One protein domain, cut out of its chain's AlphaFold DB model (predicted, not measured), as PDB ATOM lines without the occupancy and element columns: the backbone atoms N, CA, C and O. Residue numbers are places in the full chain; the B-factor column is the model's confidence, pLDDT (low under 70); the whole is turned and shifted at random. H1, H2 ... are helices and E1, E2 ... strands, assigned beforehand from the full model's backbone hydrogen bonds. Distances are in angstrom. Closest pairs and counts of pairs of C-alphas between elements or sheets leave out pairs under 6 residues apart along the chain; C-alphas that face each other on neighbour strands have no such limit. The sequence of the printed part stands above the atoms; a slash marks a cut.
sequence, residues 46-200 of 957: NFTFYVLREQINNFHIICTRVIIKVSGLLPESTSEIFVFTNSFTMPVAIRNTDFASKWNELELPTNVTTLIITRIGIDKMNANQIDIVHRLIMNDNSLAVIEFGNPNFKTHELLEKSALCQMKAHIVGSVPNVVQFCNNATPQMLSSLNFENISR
ATOM      1  N   ASN A  46     200.252 172.013 184.092       38.06
ATOM      2  CA  ASN A  46     199.841 172.103 182.688       38.06
ATOM      3  C   ASN A  46     199.904 170.750 181.946       38.06
ATOM      4  O   ASN A  46     200.657 169.843 182.314       38.06
ATOM      5  N   PHE A  47     199.138 170.625 180.857       43.72
ATOM      6  CA  PHE A  47     199.223 169.491 179.928       43.72
ATOM      7  C   PHE A  47     200.457 169.625 179.022       43.72
ATOM      8  O   PHE A  47     200.402 170.300 177.998       43.72
ATOM      9  N   THR A  48     201.561 168.958 179.363       45.31
ATOM     10  CA  THR A  48     202.768 168.919 178.517       45.31
ATOM     11  C   THR A  48     202.871 167.612 177.725       45.31
ATOM     12  O   THR A  48     202.763 166.509 178.274       45.31
ATOM     13  N   PHE A  49     203.108 167.733 176.416       45.62
ATOM     14  CA  PHE A  49     203.286 166.615 175.487       45.62
ATOM     15  C   PHE A  49     204.761 166.509 175.096       45.62
ATOM     16  O   PHE A  49     205.285 167.401 174.436       45.62
ATOM     17  N   TYR A  50     205.418 165.401 175.447       43.28
ATOM     18  CA  TYR A  50     206.817 165.168 175.085       43.28
ATOM     19  C   TYR A  50     206.915 164.090 173.999       43.28
ATOM     20  O   TYR A  50     206.634 162.910 174.226       43.28
ATOM     21  N   VAL A  51     207.331 164.494 172.796       40.00
ATOM     22  CA  VAL A  51     207.640 163.582 171.686       40.00
ATOM     23  C   VAL A  51     209.140 163.287 171.706       40.00
ATOM     24  O   VAL A  51     209.929 164.049 171.153       40.00
ATOM     25  N   LEU A  52     209.547 162.175 172.323       40.66
ATOM     26  CA  LEU A  52     210.938 161.721 172.274       40.66
ATOM     27  C   LEU A  52     211.155 160.875 171.012       40.66
ATOM     28  O   LEU A  52     210.565 159.803 170.834       40.66
ATOM     29  N   ARG A  53     211.998 161.377 170.105       38.72
ATOM     30  CA  ARG A  53     212.361 160.701 168.856       38.72
ATOM     31  C   ARG A  53     213.681 159.958 169.030       38.72
ATOM     32  O   ARG A  53     214.747 160.510 168.789       38.72
ATOM     33  N   GLU A  54     213.593 158.693 169.414       36.59
ATOM     34  CA  GLU A  54     214.747 157.806 169.543       36.59
ATOM     35  C   GLU A  54     215.065 157.177 168.172       36.59
ATOM     36  O   GLU A  54     214.246 156.449 167.603       36.59
ATOM     37  N   GLN A  55     216.223 157.510 167.585       36.41
ATOM     38  CA  GLN A  55     216.696 156.879 166.347       36.41
ATOM     39  C   GLN A  55     217.604 155.693 166.672       36.41
ATOM     40  O   GLN A  55     218.746 155.864 167.088       36.41
ATOM     41  N   ILE A  56     217.106 154.479 166.432       36.03
ATOM     42  CA  ILE A  56     217.910 153.258 166.529       36.03
ATOM     43  C   ILE A  56     218.610 153.039 165.184       36.03
ATOM     44  O   ILE A  56     218.037 152.484 164.242       36.03
ATOM     45  N   ASN A  57     219.868 153.469 165.094       41.78
ATOM     46  CA  ASN A  57     220.716 153.230 163.928       41.78
ATOM     47  C   ASN A  57     221.031 151.732 163.790       41.78
ATOM     48  O   ASN A  57     221.937 151.236 164.452       41.78
ATOM     49  N   ASN A  58     220.252 151.025 162.955       37.38
ATOM     50  CA  ASN A  58     220.655 149.888 162.090       37.38
ATOM     51  C   ASN A  58     219.465 149.120 161.466       37.38
ATOM     52  O   ASN A  58     219.671 148.220 160.653       37.38
ATOM     53  N   PHE A  59     218.213 149.475 161.778       35.09
ATOM     54  CA  PHE A  59     217.030 149.015 161.035       35.09
ATOM     55  C   PHE A  59     216.043 150.172 160.846       35.09
ATOM     56  O   PHE A  59     215.869 150.981 161.751       35.09
ATOM     57  N   HIS A  60     215.337 150.224 159.707       35.50
ATOM     58  CA  HIS A  60     214.254 151.191 159.439       35.50
ATOM     59  C   HIS A  60     212.984 150.903 160.278       35.50
ATOM     60  O   HIS A  60     211.897 150.682 159.749       35.50
ATOM     61  N   ILE A  61     213.116 150.890 161.604       35.53
ATOM     62  CA  ILE A  61     212.016 150.839 162.570       35.53
ATOM     63  C   ILE A  61     212.186 152.056 163.479       35.53
ATOM     64  O   ILE A  61     212.913 152.022 164.467       35.53
ATOM     65  N   ILE A  62     211.527 153.156 163.114       42.53
ATOM     66  CA  ILE A  62     211.524 154.385 163.911       42.53
ATOM     67  C   ILE A  62     210.531 154.194 165.062       42.53
ATOM     68  O   ILE A  62     209.330 154.419 164.912       42.53
ATOM     69  N   CYS A  63     211.027 153.758 166.220       40.28
ATOM     70  CA  CYS A  63     210.245 153.677 167.452       40.28
ATOM     71  C   CYS A  63     210.173 155.049 168.141       40.28
ATOM     72  O   CYS A  63     210.861 155.304 169.124       40.28
ATOM     73  N   THR A  64     209.309 155.940 167.650       53.50
ATOM     74  CA  THR A  64     209.038 157.221 168.325       53.50
ATOM     75  C   THR A  64     208.307 156.980 169.651       53.50
ATOM     76  O   THR A  64     207.138 156.581 169.656       53.50
ATOM     77  N   ARG A  65     208.963 157.249 170.785       46.97
ATOM     78  CA  ARG A  65     208.376 157.107 172.122       46.97
ATOM     79  C   ARG A  65     207.701 158.414 172.537       46.97
ATOM     80  O   ARG A  65     208.325 159.327 173.068       46.97
ATOM     81  N   VAL A  66     206.394 158.494 172.317       53.03
ATOM     82  CA  VAL A  66     205.582 159.644 172.741       53.03
ATOM     83  C   VAL A  66     205.158 159.454 174.197       53.03
ATOM     84  O   VAL A  66     204.463 158.489 174.515       53.03
ATOM     85  N   ILE A  67     205.555 160.370 175.082       53.81
ATOM     86  CA  ILE A  67     205.138 160.381 176.489       53.81
ATOM     87  C   ILE A  67     204.102 161.494 176.666       53.81
ATOM     88  O   ILE A  67     204.419 162.682 176.643       53.81
ATOM     89  N   ILE A  68     202.843 161.092 176.842       55.75
ATOM     90  CA  ILE A  68     201.723 162.005 177.094       55.75
ATOM     91  C   ILE A  68     201.446 162.019 178.599       55.75
ATOM     92  O   ILE A  68     200.979 161.019 179.143       55.75
ATOM     93  N   LYS A  69     201.707 163.139 179.286       55.59
ATOM     94  CA  LYS A  69     201.408 163.271 180.719       55.59
ATOM     95  C   LYS A  69     200.050 163.948 180.924       55.59
ATOM     96  O   LYS A  69     199.940 165.167 180.979       55.59
ATOM     97  N   VAL A  70     199.008 163.138 181.090       60.22
ATOM     98  CA  VAL A  70     197.645 163.606 181.390       60.22
ATOM     99  C   VAL A  70     197.471 163.714 182.908       60.22
ATOM    100  O   VAL A  70     197.307 162.696 183.577       60.22
ATOM    101  N   SER A  71     197.518 164.931 183.461       52.78
ATOM    102  CA  SER A  71     197.409 165.175 184.914       52.78
ATOM    103  C   SER A  71     196.158 165.990 185.271       52.78
ATOM    104  O   SER A  71     195.738 166.861 184.518       52.78
ATOM    105  N   GLY A  72     195.571 165.729 186.443       56.31
ATOM    106  CA  GLY A  72     194.640 166.643 187.123       56.31
ATOM    107  C   GLY A  72     193.170 166.630 186.678       56.31
ATOM    108  O   GLY A  72     192.302 166.396 187.507       56.31
ATOM    109  N   LEU A  73     192.861 166.888 185.402       49.59
ATOM    110  CA  LEU A  73     191.540 167.453 185.039       49.59
ATOM    111  C   LEU A  73     190.476 166.482 184.500       49.59
ATOM    112  O   LEU A  73     189.288 166.800 184.523       49.59
ATOM    113  N   LEU A  74     190.867 165.300 184.021       57.09
ATOM    114  CA  LEU A  74     189.914 164.289 183.554       57.09
ATOM    115  C   LEU A  74     189.112 163.566 184.662       57.09
ATOM    116  O   LEU A  74     187.920 163.373 184.423       57.09
ATOM    117  N   PRO A  75     189.669 163.093 185.808       54.06
ATOM    118  CA  PRO A  75     188.979 162.164 186.727       54.06
ATOM    119  C   PRO A  75     187.547 162.577 187.092       54.06
ATOM    120  O   PRO A  75     186.642 161.758 186.937       54.06
ATOM    121  N   GLU A  76     187.345 163.840 187.458       63.34
ATOM    122  CA  GLU A  76     186.116 164.351 188.080       63.34
ATOM    123  C   GLU A  76     184.956 164.627 187.109       63.34
ATOM    124  O   GLU A  76     183.804 164.717 187.533       63.34
ATOM    125  N   SER A  77     185.216 164.739 185.802       75.44
ATOM    126  CA  SER A  77     184.156 165.069 184.847       75.44
ATOM    127  C   SER A  77     183.246 163.869 184.554       75.44
ATOM    128  O   SER A  77     183.700 162.762 184.249       75.44
ATOM    129  N   THR A  78     181.933 164.113 184.595       80.62
ATOM    130  CA  THR A  78     180.871 163.125 184.332       80.62
ATOM    131  C   THR A  78     180.694 162.783 182.852       80.62
ATOM    132  O   THR A  78     179.918 161.884 182.523       80.62
ATOM    133  N   SER A  79     181.384 163.485 181.948       83.56
ATOM    134  CA  SER A  79     181.333 163.189 180.515       83.56
ATOM    135  C   SER A  79     182.225 161.991 180.179       83.56
ATOM    136  O   SER A  79     183.371 161.891 180.616       83.56
ATOM    137  N   GLU A  80     181.691 161.056 179.399       91.06
ATOM    138  CA  GLU A  80     182.390 159.820 179.014       91.06
ATOM    139  C   GLU A  80     183.223 159.982 177.734       91.06
ATOM    140  O   GLU A  80     184.090 159.153 177.439       91.06
ATOM    141  N   ILE A  81     182.943 161.041 176.969       93.44
ATOM    142  CA  ILE A  81     183.605 161.403 175.719       93.44
ATOM    143  C   ILE A  81     183.851 162.915 175.733       93.44
ATOM    144  O   ILE A  81     182.969 163.696 176.092       93.44
ATOM    145  N   PHE A  82     185.041 163.320 175.309       94.06
ATOM    146  CA  PHE A  82     185.430 164.708 175.085       94.06
ATOM    147  C   PHE A  82     185.980 164.818 173.671       94.06
ATOM    148  O   PHE A  82     186.762 163.965 173.246       94.06
ATOM    149  N   VAL A  83     185.585 165.869 172.960       94.31
ATOM    150  CA  VAL A  83     186.121 166.183 171.639       94.31
ATOM    151  C   VAL A  83     186.898 167.484 171.748       94.31
ATOM    152  O   VAL A  83     186.351 168.530 172.095       94.31
ATOM    153  N   PHE A  84     188.190 167.398 171.469       93.31
ATOM    154  CA  PHE A  84     189.105 168.521 171.369       93.31
ATOM    155  C   PHE A  84     189.388 168.771 169.899       93.31
ATOM    156  O   PHE A  84     189.654 167.834 169.151       93.31
ATOM    157  N   THR A  85     189.354 170.023 169.485       92.44
ATOM    158  CA  THR A  85     189.805 170.451 168.167       92.44
ATOM    159  C   THR A  85     190.724 171.658 168.339       92.44
ATOM    160  O   THR A  85     190.737 172.285 169.399       92.44
ATOM    161  N   ASN A  86     191.503 172.009 167.314       86.69
ATOM    162  CA  ASN A  86     192.351 173.209 167.380       86.69
ATOM    163  C   ASN A  86     191.536 174.512 167.577       86.69
ATOM    164  O   ASN A  86     192.104 175.508 168.013       86.69
ATOM    165  N   SER A  87     190.233 174.523 167.255       82.19
ATOM    166  CA  SER A  87     189.364 175.708 167.335       82.19
ATOM    167  C   SER A  87     188.391 175.715 168.522       82.19
ATOM    168  O   SER A  87     187.995 176.791 168.963       82.19
ATOM    169  N   PHE A  88     187.998 174.558 169.061       84.25
ATOM    170  CA  PHE A  88     187.096 174.473 170.213       84.25
ATOM    171  C   PHE A  88     187.288 173.179 171.010       84.25
ATOM    172  O   PHE A  88     187.824 172.179 170.540       84.25
ATOM    173  N   THR A  89     186.769 173.165 172.233       85.62
ATOM    174  CA  THR A  89     186.778 171.985 173.102       85.62
ATOM    175  C   THR A  89     185.362 171.739 173.602       85.62
ATOM    176  O   THR A  89     184.765 172.658 174.163       85.62
ATOM    177  N   MET A  90     184.809 170.537 173.409       85.12
ATOM    178  CA  MET A  90     183.425 170.241 173.784       85.12
ATOM    179  C   MET A  90     183.265 168.893 174.516       85.12
ATOM    180  O   MET A  90     183.624 167.841 173.973       85.12
ATOM    181  N   PRO A  91     182.696 168.887 175.739       85.94
ATOM    182  CA  PRO A  91     182.337 167.662 176.448       85.94
ATOM    183  C   PRO A  91     181.027 167.064 175.907       85.94
ATOM    184  O   PRO A  91     180.021 167.761 175.775       85.94
ATOM    185  N   VAL A  92     181.008 165.755 175.643       82.12
ATOM    186  CA  VAL A  92     179.814 165.034 175.169       82.12
ATOM    187  C   VAL A  92     179.118 164.359 176.354       82.12
ATOM    188  O   VAL A  92     179.346 163.188 176.677       82.12
ATOM    189  N   ALA A  93     178.263 165.118 177.037       79.06
ATOM    190  CA  ALA A  93     177.501 164.624 178.181       79.06
ATOM    191  C   ALA A  93     176.361 163.676 177.755       79.06
ATOM    192  O   ALA A  93     175.575 163.981 176.858       79.06
ATOM    193  N   ILE A  94     176.210 162.557 178.471       61.91
ATOM    194  CA  ILE A  94     175.299 161.430 178.161       61.91
ATOM    195  C   ILE A  94     173.833 161.852 177.943       61.91
ATOM    196  O   ILE A  94     173.097 161.184 177.220       61.91
ATOM    197  N   ARG A  95     173.383 162.916 178.622       73.44
ATOM    198  CA  ARG A  95     171.958 163.253 178.787       73.44
ATOM    199  C   ARG A  95     171.440 164.378 177.892       73.44
ATOM    200  O   ARG A  95     170.249 164.655 177.958       73.44
ATOM    201  N   ASN A  96     172.292 165.039 177.109       68.38
ATOM    202  CA  ASN A  96     171.865 166.217 176.360       68.38
ATOM    203  C   ASN A  96     171.393 165.829 174.948       68.38
ATOM    204  O   ASN A  96     172.210 165.534 174.075       68.38
ATOM    205  N   THR A  97     170.075 165.797 174.729       71.94
ATOM    206  CA  THR A  97     169.464 165.506 173.415       71.94
ATOM    207  C   THR A  97     169.891 166.507 172.349       71.94
ATOM    208  O   THR A  97     170.112 166.135 171.197       71.94
ATOM    209  N   ASP A  98     170.102 167.749 172.770       75.12
ATOM    210  CA  ASP A  98     170.371 168.909 171.921       75.12
ATOM    211  C   ASP A  98     171.834 168.946 171.444       75.12
ATOM    212  O   ASP A  98     172.246 169.838 170.706       75.12
ATOM    213  N   PHE A  99     172.647 167.965 171.854       76.00
ATOM    214  CA  PHE A  99     174.008 167.819 171.352       76.00
ATOM    215  C   PHE A  99     174.014 167.514 169.847       76.00
ATOM    216  O   PHE A  99     174.846 168.040 169.114       76.00
ATOM    217  N   ALA A 100     173.086 166.675 169.372       76.31
ATOM    218  CA  ALA A 100     173.066 166.250 167.975       76.31
ATOM    219  C   ALA A 100     172.744 167.406 167.010       76.31
ATOM    220  O   ALA A 100     173.352 167.479 165.948       76.31
ATOM    221  N   SER A 101     171.845 168.328 167.379       82.50
ATOM    222  CA  SER A 101     171.544 169.519 166.570       82.50
ATOM    223  C   SER A 101     172.730 170.481 166.525       82.50
ATOM    224  O   SER A 101     173.209 170.780 165.436       82.50
ATOM    225  N   LYS A 102     173.292 170.850 167.685       83.44
ATOM    226  CA  LYS A 102     174.483 171.719 167.753       83.44
ATOM    227  C   LYS A 102     175.698 171.141 167.022       83.44
ATOM    228  O   LYS A 102     176.536 171.894 166.546       83.44
ATOM    229  N   TRP A 103     175.806 169.813 166.932       84.00
ATOM    230  CA  TRP A 103     176.857 169.155 166.157       84.00
ATOM    231  C   TRP A 103     176.592 169.162 164.644       84.00
ATOM    232  O   TRP A 103     177.536 169.245 163.866       84.00
ATOM    233  N   ASN A 104     175.328 169.089 164.209       82.56
ATOM    234  CA  ASN A 104     174.969 169.172 162.786       82.56
ATOM    235  C   ASN A 104     175.297 170.547 162.179       82.56
ATOM    236  O   ASN A 104     175.593 170.622 160.994       82.56
ATOM    237  N   GLU A 105     175.223 171.607 162.985       84.62
ATOM    238  CA  GLU A 105     175.511 172.994 162.589       84.62
ATOM    239  C   GLU A 105     177.019 173.314 162.565       84.62
ATOM    240  O   GLU A 105     177.422 174.376 162.091       84.62
ATOM    241  N   LEU A 106     177.866 172.415 163.079       85.12
ATOM    242  CA  LEU A 106     179.289 172.672 163.276       85.12
ATOM    243  C   LEU A 106     180.130 172.153 162.099       85.12
ATOM    244  O   LEU A 106     180.666 171.043 162.129       85.12
ATOM    245  N   GLU A 107     180.278 172.976 161.061       84.75
ATOM    246  CA  GLU A 107     181.209 172.693 159.964       84.75
ATOM    247  C   GLU A 107     182.662 172.708 160.471       84.75
ATOM    248  O   GLU A 107     183.217 173.744 160.841       84.75
ATOM    249  N   LEU A 108     183.292 171.531 160.508       84.12
ATOM    250  CA  LEU A 108     184.694 171.386 160.891       84.12
ATOM    251  C   LEU A 108     185.604 171.775 159.717       84.12
ATOM    252  O   LEU A 108     185.553 171.104 158.684       84.12
ATOM    253  N   PRO A 109     186.490 172.782 159.858       85.06
ATOM    254  CA  PRO A 109     187.432 173.117 158.797       85.06
ATOM    255  C   PRO A 109     188.372 171.936 158.520       85.06
ATOM    256  O   PRO A 109     188.821 171.257 159.446       85.06
ATOM    257  N   THR A 110     188.714 171.713 157.253       83.38
ATOM    258  CA  THR A 110     189.488 170.543 156.787       83.38
ATOM    259  C   THR A 110     190.873 170.401 157.431       83.38
ATOM    260  O   THR A 110     191.390 169.298 157.577       83.38
ATOM    261  N   ASN A 111     191.464 171.513 157.875       85.88
ATOM    262  CA  ASN A 111     192.810 171.562 158.457       85.88
ATOM    263  C   ASN A 111     192.839 171.361 159.986       85.88
ATOM    264  O   ASN A 111     193.870 171.585 160.622       85.88
ATOM    265  N   VAL A 112     191.716 170.997 160.610       90.00
ATOM    266  CA  VAL A 112     191.611 170.928 162.072       90.00
ATOM    267  C   VAL A 112     191.923 169.530 162.595       90.00
ATOM    268  O   VAL A 112     191.161 168.586 162.379       90.00
ATOM    269  N   THR A 113     193.010 169.421 163.368       92.50
ATOM    270  CA  THR A 113     193.290 168.233 164.180       92.50
ATOM    271  C   THR A 113     192.152 168.022 165.171       92.50
ATOM    272  O   THR A 113     191.818 168.930 165.934       92.50
ATOM    273  N   THR A 114     191.580 166.821 165.189       94.75
ATOM    274  CA  THR A 114     190.603 166.407 166.198       94.75
ATOM    275  C   THR A 114     191.230 165.378 167.130       94.75
ATOM    276  O   THR A 114     191.850 164.415 166.685       94.75
ATOM    277  N   LEU A 115     191.041 165.552 168.433       95.81
ATOM    278  CA  LEU A 115     191.390 164.596 169.471       95.81
ATOM    279  C   LEU A 115     190.114 164.163 170.205       95.81
ATOM    280  O   LEU A 115     189.506 164.938 170.941       95.81
ATOM    281  N   ILE A 116     189.725 162.901 170.035       95.38
ATOM    282  CA  ILE A 116     188.649 162.276 170.810       95.38
ATOM    283  C   ILE A 116     189.271 161.589 172.021       95.38
ATOM    284  O   ILE A 116     190.077 160.671 171.878       95.38
ATOM    285  N   ILE A 117     188.859 161.990 173.218       95.88
ATOM    286  CA  ILE A 117     189.162 161.278 174.459       95.88
ATOM    287  C   ILE A 117     187.908 160.533 174.899       95.88
ATOM    288  O   ILE A 117     186.867 161.154 175.101       95.88
ATOM    289  N   THR A 118     187.997 159.217 175.098       95.88
ATOM    290  CA  THR A 118     186.882 158.426 175.630       95.88
ATOM    291  C   THR A 118     187.290 157.498 176.771       95.88
ATOM    292  O   THR A 118     188.389 156.948 176.803       95.88
ATOM    293  N   ARG A 119     186.369 157.342 177.725       92.94
ATOM    294  CA  ARG A 119     186.455 156.465 178.905       92.94
ATOM    295  C   ARG A 119     185.721 155.141 178.725       92.94
ATOM    296  O   ARG A 119     185.797 154.265 179.587       92.94
ATOM    297  N   ILE A 120     184.947 155.022 177.650       94.38
ATOM    298  CA  ILE A 120     184.067 153.889 177.396       94.38
ATOM    299  C   ILE A 120     184.311 153.356 175.990       94.38
ATOM    300  O   ILE A 120     184.534 154.110 175.049       94.38
ATOM    301  N   GLY A 121     184.234 152.037 175.838       93.88
ATOM    302  CA  GLY A 121     184.226 151.439 174.510       93.88
ATOM    303  C   GLY A 121     182.968 151.835 173.739       93.88
ATOM    304  O   GLY A 121     181.907 152.057 174.330       93.88
ATOM    305  N   ILE A 122     183.053 151.819 172.408       94.56
ATOM    306  CA  ILE A 122     181.904 152.049 171.505       94.56
ATOM    307  C   ILE A 122     180.736 151.074 171.775       94.56
ATOM    308  O   ILE A 122     179.594 151.336 171.412       94.56
ATOM    309  N   ASP A 123     180.974 149.950 172.457       94.44
ATOM    310  CA  ASP A 123     179.925 149.022 172.887       94.44
ATOM    311  C   ASP A 123     179.054 149.494 174.061       94.44
ATOM    312  O   ASP A 123     178.001 148.889 174.275       94.44
ATOM    313  N   LYS A 124     179.483 150.522 174.799       94.94
ATOM    314  CA  LYS A 124     178.748 151.156 175.905       94.94
ATOM    315  C   LYS A 124     178.180 152.528 175.544       94.94
ATOM    316  O   LYS A 124     177.311 153.013 176.262       94.94
ATOM    317  N   MET A 125     178.665 153.137 174.463       94.19
ATOM    318  CA  MET A 125     178.173 154.424 173.977       94.19
ATOM    319  C   MET A 125     176.696 154.338 173.569       94.19
ATOM    320  O   MET A 125     176.235 153.323 173.041       94.19
ATOM    321  N   ASN A 126     175.949 155.418 173.792       94.88
ATOM    322  CA  ASN A 126     174.588 155.556 173.286       94.88
ATOM    323  C   ASN A 126     174.589 155.829 171.764       94.88
ATOM    324  O   ASN A 126     175.615 156.179 171.184       94.88
ATOM    325  N   ALA A 127     173.442 155.667 171.097       93.94
ATOM    326  CA  ALA A 127     173.365 155.789 169.636       93.94
ATOM    327  C   ALA A 127     173.841 157.159 169.110       93.94
ATOM    328  O   ALA A 127     174.506 157.212 168.078       93.94
ATOM    329  N   ASN A 128     173.571 158.243 169.843       91.38
ATOM    330  CA  ASN A 128     173.970 159.598 169.458       91.38
ATOM    331  C   ASN A 128     175.492 159.779 169.591       91.38
ATOM    332  O   ASN A 128     176.128 160.279 168.673       91.38
ATOM    333  N   GLN A 129     176.089 159.316 170.696       92.62
ATOM    334  CA  GLN A 129     177.542 159.281 170.904       92.62
ATOM    335  C   GLN A 129     178.247 158.487 169.794       92.62
ATOM    336  O   GLN A 129     179.268 158.937 169.280       92.62
ATOM    337  N   ILE A 130     177.686 157.337 169.397       94.62
ATOM    338  CA  ILE A 130     178.211 156.527 168.289       94.62
ATOM    339  C   ILE A 130     178.138 157.298 166.968       94.62
ATOM    340  O   ILE A 130     179.110 157.268 166.224       94.62
ATOM    341  N   ASP A 131     177.040 158.001 166.679       94.25
ATOM    342  CA  ASP A 131     176.899 158.804 165.456       94.25
ATOM    343  C   ASP A 131     177.894 159.982 165.414       94.25
ATOM    344  O   ASP A 131     178.596 160.160 164.421       94.25
ATOM    345  N   ILE A 132     178.057 160.719 166.519       93.44
ATOM    346  CA  ILE A 132     179.045 161.810 166.645       93.44
ATOM    347  C   ILE A 132     180.468 161.285 166.404       93.44
ATOM    348  O   ILE A 132     181.211 161.836 165.590       93.44
ATOM    349  N   VAL A 133     180.842 160.191 167.078       94.69
ATOM    350  CA  VAL A 133     182.157 159.552 166.918       94.69
ATOM    351  C   VAL A 133     182.333 159.016 165.494       94.69
ATOM    352  O   VAL A 133     183.388 159.211 164.902       94.69
ATOM    353  N   HIS A 134     181.307 158.403 164.902       95.31
ATOM    354  CA  HIS A 134     181.349 157.902 163.529       95.31
ATOM    355  C   HIS A 134     181.573 159.029 162.512       95.31
ATOM    356  O   HIS A 134     182.420 158.888 161.634       95.31
ATOM    357  N   ARG A 135     180.867 160.160 162.636       94.12
ATOM    358  CA  ARG A 135     181.060 161.330 161.761       94.12
ATOM    359  C   ARG A 135     182.462 161.918 161.893       94.12
ATOM    360  O   ARG A 135     183.095 162.187 160.881       94.12
ATOM    361  N   LEU A 136     182.976 162.042 163.117       94.38
ATOM    362  CA  LEU A 136     184.350 162.494 163.353       94.38
ATOM    363  C   LEU A 136     185.408 161.569 162.745       94.38
ATOM    364  O   LEU A 136     186.433 162.052 162.279       94.38
ATOM    365  N   ILE A 137     185.166 160.255 162.744       95.31
ATOM    366  CA  ILE A 137     186.058 159.261 162.131       95.31
ATOM    367  C   ILE A 137     185.991 159.316 160.595       95.31
ATOM    368  O   ILE A 137     187.019 159.145 159.945       95.31
ATOM    369  N   MET A 138     184.807 159.563 160.028       94.94
ATOM    370  CA  MET A 138     184.585 159.630 158.576       94.94
ATOM    371  C   MET A 138     185.050 160.942 157.921       94.94
ATOM    372  O   MET A 138     185.114 161.000 156.698       94.94
ATOM    373  N   ASN A 139     185.367 161.983 158.695       92.88
ATOM    374  CA  ASN A 139     185.997 163.186 158.155       92.88
ATOM    375  C   ASN A 139     187.475 162.904 157.840       92.88
ATOM    376  O   ASN A 139     188.205 162.437 158.711       92.88
ATOM    377  N   ASP A 140     187.946 163.287 156.649       93.88
ATOM    378  CA  ASP A 140     189.352 163.138 156.220       93.88
ATOM    379  C   ASP A 140     190.361 163.967 157.053       93.88
ATOM    380  O   ASP A 140     191.575 163.874 156.860       93.88
ATOM    381  N   ASN A 141     189.869 164.762 158.006       94.75
ATOM    382  CA  ASN A 141     190.656 165.520 158.969       94.75
ATOM    383  C   ASN A 141     191.504 164.600 159.858       94.75
ATOM    384  O   ASN A 141     191.056 163.546 160.316       94.75
ATOM    385  N   SER A 142     192.711 165.052 160.198       96.44
ATOM    386  CA  SER A 142     193.613 164.331 161.095       96.44
ATOM    387  C   SER A 142     193.008 164.099 162.479       96.44
ATOM    388  O   SER A 142     192.715 165.036 163.223       96.44
ATOM    389  N   LEU A 143     192.868 162.822 162.834       97.19
ATOM    390  CA  LEU A 143     192.172 162.358 164.025       97.19
ATOM    391  C   LEU A 143     193.103 161.565 164.950       97.19
ATOM    392  O   LEU A 143     193.708 160.572 164.548       97.19
ATOM    393  N   ALA A 144     193.150 161.944 166.224       97.69
ATOM    394  CA  ALA A 144     193.691 161.127 167.302       97.69
ATOM    395  C   ALA A 144     192.548 160.627 168.199       97.69
ATOM    396  O   ALA A 144     191.711 161.411 168.641       97.69
ATOM    397  N   VAL A 145     192.515 159.332 168.510       97.12
ATOM    398  CA  VAL A 145     191.550 158.751 169.457       97.12
ATOM    399  C   VAL A 145     192.298 158.136 170.630       97.12
ATOM    400  O   VAL A 145     193.058 157.186 170.447       97.12
ATOM    401  N   ILE A 146     192.075 158.672 171.831       96.94
ATOM    402  CA  ILE A 146     192.591 158.144 173.095       96.94
ATOM    403  C   ILE A 146     191.460 157.394 173.803       96.94
ATOM    404  O   ILE A 146     190.523 158.000 174.326       96.94
ATOM    405  N   GLU A 147     191.568 156.068 173.846       96.50
ATOM    406  CA  GLU A 147     190.705 155.196 174.643       96.50
ATOM    407  C   GLU A 147     191.400 154.917 175.986       96.50
ATOM    408  O   GLU A 147     192.471 154.299 176.033       96.50
ATOM    409  N   PHE A 148     190.806 155.412 177.074       94.62
ATOM    410  CA  PHE A 148     191.242 155.146 178.445       94.62
ATOM    411  C   PHE A 148     190.643 153.830 178.948       94.62
ATOM    412  O   PHE A 148     189.432 153.614 178.875       94.62
ATOM    413  N   GLY A 149     191.479 152.965 179.521       92.88
ATOM    414  CA  GLY A 149     191.095 151.639 179.995       92.88
ATOM    415  C   GLY A 149     191.375 150.518 178.988       92.88
ATOM    416  O   GLY A 149     192.136 150.651 178.031       92.88
ATOM    417  N   ASN A 150     190.772 149.351 179.231       91.94
ATOM    418  CA  ASN A 150     190.967 148.190 178.361       91.94
ATOM    419  C   ASN A 150     190.400 148.478 176.957       91.94
ATOM    420  O   ASN A 150     189.186 148.666 176.850       91.94
ATOM    421  N   PRO A 151     191.231 148.467 175.894       91.50
ATOM    422  CA  PRO A 151     190.813 148.900 174.568       91.50
ATOM    423  C   PRO A 151     189.703 148.012 174.018       91.50
ATOM    424  O   PRO A 151     189.804 146.778 174.049       91.50
ATOM    425  N   ASN A 152     188.641 148.621 173.496       95.25
ATOM    426  CA  ASN A 152     187.506 147.858 173.018       95.25
ATOM    427  C   ASN A 152     187.726 147.398 171.577       95.25
ATOM    428  O   ASN A 152     188.017 148.181 170.672       95.25
ATOM    429  N   PHE A 153     187.497 146.106 171.339       95.94
ATOM    430  CA  PHE A 153     187.591 145.531 170.001       95.94
ATOM    431  C   PHE A 153     186.662 146.229 168.993       95.94
ATOM    432  O   PHE A 153     187.046 146.376 167.839       95.94
ATOM    433  N   LYS A 154     185.478 146.707 169.410       96.00
ATOM    434  CA  LYS A 154     184.575 147.452 168.517       96.00
ATOM    435  C   LYS A 154     185.081 148.856 168.191       96.00
ATOM    436  O   LYS A 154     184.869 149.301 167.070       96.00
ATOM    437  N   THR A 155     185.740 149.536 169.135       95.44
ATOM    438  CA  THR A 155     186.372 150.844 168.889       95.44
ATOM    439  C   THR A 155     187.441 150.698 167.805       95.44
ATOM    440  O   THR A 155     187.429 151.420 166.815       95.44
ATOM    441  N   HIS A 156     188.296 149.678 167.937       95.62
ATOM    442  CA  HIS A 156     189.313 149.324 166.943       95.62
ATOM    443  C   HIS A 156     188.707 148.909 165.592       95.62
ATOM    444  O   HIS A 156     189.120 149.415 164.557       95.62
ATOM    445  N   GLU A 157     187.698 148.029 165.593       96.56
ATOM    446  CA  GLU A 157     187.043 147.549 164.368       96.56
ATOM    447  C   GLU A 157     186.300 148.669 163.619       96.56
ATOM    448  O   GLU A 157     186.179 148.591 162.397       96.56
ATOM    449  N   LEU A 158     185.799 149.697 164.317       96.19
ATOM    450  CA  LEU A 158     185.240 150.884 163.672       96.19
ATOM    451  C   LEU A 158     186.349 151.742 163.055       96.19
ATOM    452  O   LEU A 158     186.276 152.063 161.873       96.19
ATOM    453  N   LEU A 159     187.389 152.064 163.831       96.50
ATOM    454  CA  LEU A 159     188.505 152.895 163.376       96.50
ATOM    455  C   LEU A 159     189.214 152.291 162.153       96.50
ATOM    456  O   LEU A 159     189.370 152.981 161.156       96.50
ATOM    457  N   GLU A 160     189.521 150.989 162.161       95.56
ATOM    458  CA  GLU A 160     190.129 150.275 161.020       95.56
ATOM    459  C   GLU A 160     189.249 150.211 159.755       95.56
ATOM    460  O   GLU A 160     189.750 149.876 158.680       95.56
ATOM    461  N   LYS A 161     187.937 150.456 159.868       96.44
ATOM    462  CA  LYS A 161     186.995 150.417 158.734       96.44
ATOM    463  C   LYS A 161     186.625 151.791 158.201       96.44
ATOM    464  O   LYS A 161     186.324 151.893 157.014       96.44
ATOM    465  N   SER A 162     186.588 152.789 159.076       96.88
ATOM    466  CA  SER A 162     186.077 154.127 158.778       96.88
ATOM    467  C   SER A 162     187.180 155.179 158.630       96.88
ATOM    468  O   SER A 162     186.899 156.229 158.073       96.88
ATOM    469  N   ALA A 163     188.417 154.917 159.076       97.00
ATOM    470  CA  ALA A 163     189.537 155.854 158.957       97.00
ATOM    471  C   ALA A 163     190.869 155.161 158.622       97.00
ATOM    472  O   ALA A 163     191.089 153.979 158.901       97.00
ATOM    473  N   LEU A 164     191.807 155.916 158.046       97.25
ATOM    474  CA  LEU A 164     193.148 155.423 157.720       97.25
ATOM    475  C   LEU A 164     194.081 155.560 158.930       97.25
ATOM    476  O   LEU A 164     194.897 156.479 159.012       97.25
ATOM    477  N   CYS A 165     193.943 154.641 159.884       97.38
ATOM    478  CA  CYS A 165     194.759 154.587 161.097       97.38
ATOM    479  C   CYS A 165     196.149 153.989 160.829       97.38
ATOM    480  O   CYS A 165     196.298 152.781 160.649       97.38
ATOM    481  N   GLN A 166     197.173 154.847 160.794       96.06
ATOM    482  CA  GLN A 166     198.549 154.480 160.423       96.06
ATOM    483  C   GLN A 166     199.450 154.208 161.632       96.06
ATOM    484  O   GLN A 166     200.386 153.415 161.535       96.06
ATOM    485  N   MET A 167     199.186 154.853 162.774       95.94
ATOM    486  CA  MET A 167     200.011 154.722 163.975       95.94
ATOM    487  C   MET A 167     199.170 154.396 165.206       95.94
ATOM    488  O   MET A 167     198.049 154.875 165.382       95.94
ATOM    489  N   LYS A 168     199.761 153.605 166.101       96.38
ATOM    490  CA  LYS A 168     199.191 153.230 167.391       96.38
ATOM    491  C   LYS A 168     200.239 153.452 168.469       96.38
ATOM    492  O   LYS A 168     201.360 152.965 168.339       96.38
ATOM    493  N   ALA A 169     199.875 154.173 169.520       95.25
ATOM    494  CA  ALA A 169     200.731 154.429 170.670       95.25
ATOM    495  C   ALA A 169     200.030 154.026 171.972       95.25
ATOM    496  O   ALA A 169     198.821 153.794 172.019       95.25
ATOM    497  N   HIS A 170     200.811 153.951 173.043       93.50
ATOM    498  CA  HIS A 170     200.340 153.642 174.385       93.50
ATOM    499  C   HIS A 170     200.798 154.744 175.332       93.50
ATOM    500  O   HIS A 170     201.973 155.108 175.330       93.50
ATOM    501  N   ILE A 171     199.879 155.270 176.142       90.62
ATOM    502  CA  ILE A 171     200.232 156.244 177.180       90.62
ATOM    503  C   ILE A 171     200.777 155.471 178.377       90.62
ATOM    504  O   ILE A 171     200.094 154.593 178.905       90.62
ATOM    505  N   VAL A 172     201.989 155.811 178.812       87.94
ATOM    506  CA  VAL A 172     202.584 155.266 180.037       87.94
ATOM    507  C   VAL A 172     201.849 155.866 181.237       87.94
ATOM    508  O   VAL A 172     202.033 157.034 181.565       87.94
ATOM    509  N   GLY A 173     200.992 155.071 181.874       87.44
ATOM    510  CA  GLY A 173     200.202 155.464 183.039       87.44
ATOM    511  C   GLY A 173     199.715 154.248 183.828       87.44
ATOM    512  O   GLY A 173     199.896 153.109 183.402       87.44
ATOM    513  N   SER A 174     199.089 154.487 184.982       85.06
ATOM    514  CA  SER A 174     198.573 153.437 185.880       85.06
ATOM    515  C   SER A 174     197.388 152.648 185.307       85.06
ATOM    516  O   SER A 174     197.113 151.531 185.740       85.06
ATOM    517  N   VAL A 175     196.691 153.220 184.324       86.44
ATOM    518  CA  VAL A 175     195.582 152.602 183.590       86.44
ATOM    519  C   VAL A 175     196.084 152.258 182.183       86.44
ATOM    520  O   VAL A 175     196.762 153.097 181.584       86.44
ATOM    521  N   PRO A 176     195.781 151.070 181.617       82.44
ATOM    522  CA  PRO A 176     196.078 150.796 180.215       82.44
ATOM    523  C   PRO A 176     195.347 151.813 179.338       82.44
ATOM    524  O   PRO A 176     194.158 152.035 179.527       82.44
ATOM    525  N   ASN A 177     196.050 152.419 178.385       91.25
ATOM    526  CA  ASN A 177     195.479 153.385 177.449       91.25
ATOM    527  C   ASN A 177     195.981 153.077 176.036       91.25
ATOM    528  O   ASN A 177     197.116 152.614 175.852       91.25
ATOM    529  N   VAL A 178     195.158 153.370 175.034       95.06
ATOM    530  CA  VAL A 178     195.517 153.216 173.621       95.06
ATOM    531  C   VAL A 178     195.230 154.510 172.882       95.06
ATOM    532  O   VAL A 178     194.115 155.019 172.931       95.06
ATOM    533  N   VAL A 179     196.237 155.009 172.168       97.00
ATOM    534  CA  VAL A 179     196.111 156.127 171.233       97.00
ATOM    535  C   VAL A 179     196.164 155.571 169.817       97.00
ATOM    536  O   VAL A 179     197.090 154.833 169.479       97.00
ATOM    537  N   GLN A 180     195.184 155.913 168.990       97.50
ATOM    538  CA  GLN A 180     195.169 155.599 167.563       97.50
ATOM    539  C   GLN A 180     195.224 156.908 166.783       97.50
ATOM    540  O   GLN A 180     194.431 157.809 167.045       97.50
ATOM    541  N   PHE A 181     196.174 157.017 165.858       97.62
ATOM    542  CA  PHE A 181     196.331 158.167 164.975       97.62
ATOM    543  C   PHE A 181     195.877 157.780 163.570       97.62
ATOM    544  O   PHE A 181     196.397 156.826 162.977       97.62
ATOM    545  N   CYS A 182     194.902 158.519 163.059       97.94
ATOM    546  CA  CYS A 182     194.195 158.243 161.821       97.94
ATOM    547  C   CYS A 182     194.139 159.487 160.931       97.94
ATOM    548  O   CYS A 182     194.333 160.610 161.395       97.94
ATOM    549  N   ASN A 183     193.906 159.272 159.636       96.31
ATOM    550  CA  ASN A 183     193.759 160.332 158.633       96.31
ATOM    551  C   ASN A 183     194.987 161.270 158.624       96.31
ATOM    552  O   ASN A 183     194.905 162.489 158.755       96.31
ATOM    553  N   ASN A 184     196.168 160.647 158.539       95.81
ATOM    554  CA  ASN A 184     197.493 161.283 158.564       95.81
ATOM    555  C   ASN A 184     197.843 162.071 159.846       95.81
ATOM    556  O   ASN A 184     198.855 162.770 159.858       95.81
ATOM    557  N   ALA A 185     197.077 161.933 160.937       96.12
ATOM    558  CA  ALA A 185     197.452 162.527 162.218       96.12
ATOM    559  C   ALA A 185     198.845 162.061 162.666       96.12
ATOM    560  O   ALA A 185     199.125 160.863 162.734       96.12
ATOM    561  N   THR A 186     199.704 163.010 163.031       95.88
ATOM    562  CA  THR A 186     201.013 162.723 163.628       95.88
ATOM    563  C   THR A 186     201.019 163.114 165.108       95.88
ATOM    564  O   THR A 186     200.274 164.009 165.513       95.88
ATOM    565  N   PRO A 187     201.885 162.515 165.949       94.12
ATOM    566  CA  PRO A 187     202.010 162.923 167.350       94.12
ATOM    567  C   PRO A 187     202.362 164.403 167.559       94.12
ATOM    568  O   PRO A 187     202.011 164.963 168.592       94.12
ATOM    569  N   GLN A 188     203.010 165.048 166.582       92.88
ATOM    570  CA  GLN A 188     203.346 166.479 166.616       92.88
ATOM    571  C   GLN A 188     202.107 167.384 166.509       92.88
ATOM    572  O   GLN A 188     202.127 168.518 166.975       92.88
ATOM    573  N   MET A 189     200.998 166.880 165.961       91.38
ATOM    574  CA  MET A 189     199.732 167.619 165.888       91.38
ATOM    575  C   MET A 189     198.986 167.641 167.231       91.38
ATOM    576  O   MET A 189     198.016 168.380 167.377       91.38
ATOM    577  N   LEU A 190     199.426 166.863 168.232       89.88
ATOM    578  CA  LEU A 190     198.865 166.942 169.584       89.88
ATOM    579  C   LEU A 190     199.339 168.188 170.341       89.88
ATOM    580  O   LEU A 190     198.586 168.706 171.158       89.88
ATOM    581  N   SER A 191     200.542 168.699 170.057       86.00
ATOM    582  CA  SER A 191     201.056 169.929 170.679       86.00
ATOM    583  C   SER A 191     200.427 171.216 170.133       86.00
ATOM    584  O   SER A 191     200.568 172.254 170.766       86.00
ATOM    585  N   SER A 192     199.716 171.172 168.997       86.25
ATOM    586  CA  SER A 192     198.959 172.324 168.473       86.25
ATOM    587  C   SER A 192     197.525 172.426 169.009       86.25
ATOM    588  O   SER A 192     196.829 173.389 168.698       86.25
ATOM    589  N   LEU A 193     197.055 171.439 169.780       85.69
ATOM    590  CA  LEU A 193     195.731 171.481 170.402       85.69
ATOM    591  C   LEU A 193     195.767 172.428 171.606       85.69
ATOM    592  O   LEU A 193     196.495 172.185 172.569       85.69
ATOM    593  N   ASN A 194     194.962 173.492 171.580       79.38
ATOM    594  CA  ASN A 194     194.838 174.379 172.732       79.38
ATOM    595  C   ASN A 194     193.951 173.726 173.815       79.38
ATOM    596  O   ASN A 194     192.737 173.578 173.656       79.38
ATOM    597  N   PHE A 195     194.571 173.366 174.941       81.69
ATOM    598  CA  PHE A 195     193.916 172.765 176.106       81.69
ATOM    599  C   PHE A 195     193.533 173.763 177.214       81.69
ATOM    600  O   PHE A 195     192.894 173.363 178.187       81.69
ATOM    601  N   GLU A 196     193.875 175.049 177.088       77.94
ATOM    602  CA  GLU A 196     193.646 176.090 178.109       77.94
ATOM    603  C   GLU A 196     192.163 176.182 178.501       77.94
ATOM    604  O   GLU A 196     191.816 176.314 179.681       77.94
ATOM    605  N   ASN A 197     191.275 176.005 177.518       67.75
ATOM    606  CA  ASN A 197     189.827 176.035 177.706       67.75
ATOM    607  C   ASN A 197     189.273 174.895 178.585       67.75
ATOM    608  O   ASN A 197     188.173 175.057 179.107       67.75
ATOM    609  N   ILE A 198     190.004 173.792 178.834       66.81
ATOM    610  CA  ILE A 198     189.546 172.714 179.745       66.81
ATOM    611  C   ILE A 198     189.227 173.268 181.135       66.81
ATOM    612  O   ILE A 198     188.213 172.902 181.732       66.81
ATOM    613  N   SER A 199     190.077 174.167 181.638       61.28
ATOM    614  CA  SER A 199     189.942 174.762 182.972       61.28
ATOM    615  C   SER A 199     188.577 175.436 183.189       61.28
ATOM    616  O   SER A 199     187.993 175.323 184.268       61.28
ATOM    617  N   ARG A 200     188.019 176.056 182.138       63.25
ATOM    618  CA  ARG A 200     186.741 176.782 182.175       63.25
ATOM    619  C   ARG A 200     185.525 175.868 182.344       63.25
ATOM    620  O   ARG A 200     184.545 176.298 182.938       63.25
TER     621      ARG A 200
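AT A GLANCE: This is residues 46 to 200 of the 957 residues of an uncharacterized protein of Dictyocaulus viviparus (UniProt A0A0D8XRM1). A twisted six-stranded sheet has helices H2 and H3 packed over one face, making two layers, while the E1 and E2 hairpin reaches out past its E7 end as a long arm and H1 lies past its E4 end. The printed part has 155 residues, with four named helices and eight named strands in the order E1 E2 E3 E4 H1 E5 H2 E6 H3 E7 E8 H4. The large sheet is mixed, in the order E4 E3 E5 E6 E8 E7. The class is mixed, helices and strands, with 73 residues, under half, in named elements. The whole is compact by its radius of gyration of the C-alphas, 15.5 A, yet elongated, with spans of 54 by 34 by 30 A.

IN THESE COORDINATES: E1, residues 49 to 53, begins at C-alpha 49 (203.286, 166.615, 175.487). E2 is residues 64 to 68, E3 81 to 85, E4 89 to 92, H1 99 to 104 and E5 114 to 118. H2, residues 127 to 138, is 16.2 A long; E6, 143 to 148, 16.1 A; H3, 153 to 162, 14.2 A. E7 is residues 165 to 169; E8, 177 to 182, is 16.4 A long. H4, residues 187 to 190, ends at C-alpha 190 (198.865, 166.942, 169.584).

HOW THE PARTS SIT: E5 and E6 are parallel, with N 116 and O 144 at 2.8 A. E6 and E8 are antiparallel, with N 145 and O 180 at 2.9 A. H2 joins E5 to E6 in a strand-helix-strand unit, two parallel neighbour strands with a helix between, its crossover right-handed. Split units, with another strand between the two in the sheet, are E4, H1, E5 and E6, H3, E7, both right-handed. H2 is on the sheet at a height of 9.9 A; H3 is on the same face at 9.8 A, over E8 and along the strands. H2, with residues 134 to 138 alone, touches H3 at a steep tilt of 45 degrees, C-alphas 138 and 162 being closest at 5.7 A. H1 is not on the sheet. H4 only grazes it with residues 187 to 190. In the E1 and E2 hairpin, N 67 and O 50 are 2.9 A apart. Every O i to N i+4 pair is within hydrogen-bond range in H1 and H2, and 5 of 6 in H3; H4 is too short for one.

THE WHOLE: The C-alphas farthest apart, of Asn 58 and Thr 97, are 54.7 A apart. The printed part has no cut. The link from E2 to E3 is long. The model's pLDDT is under 70 at residues 46 to 76, 94, 96 and 197 to 200.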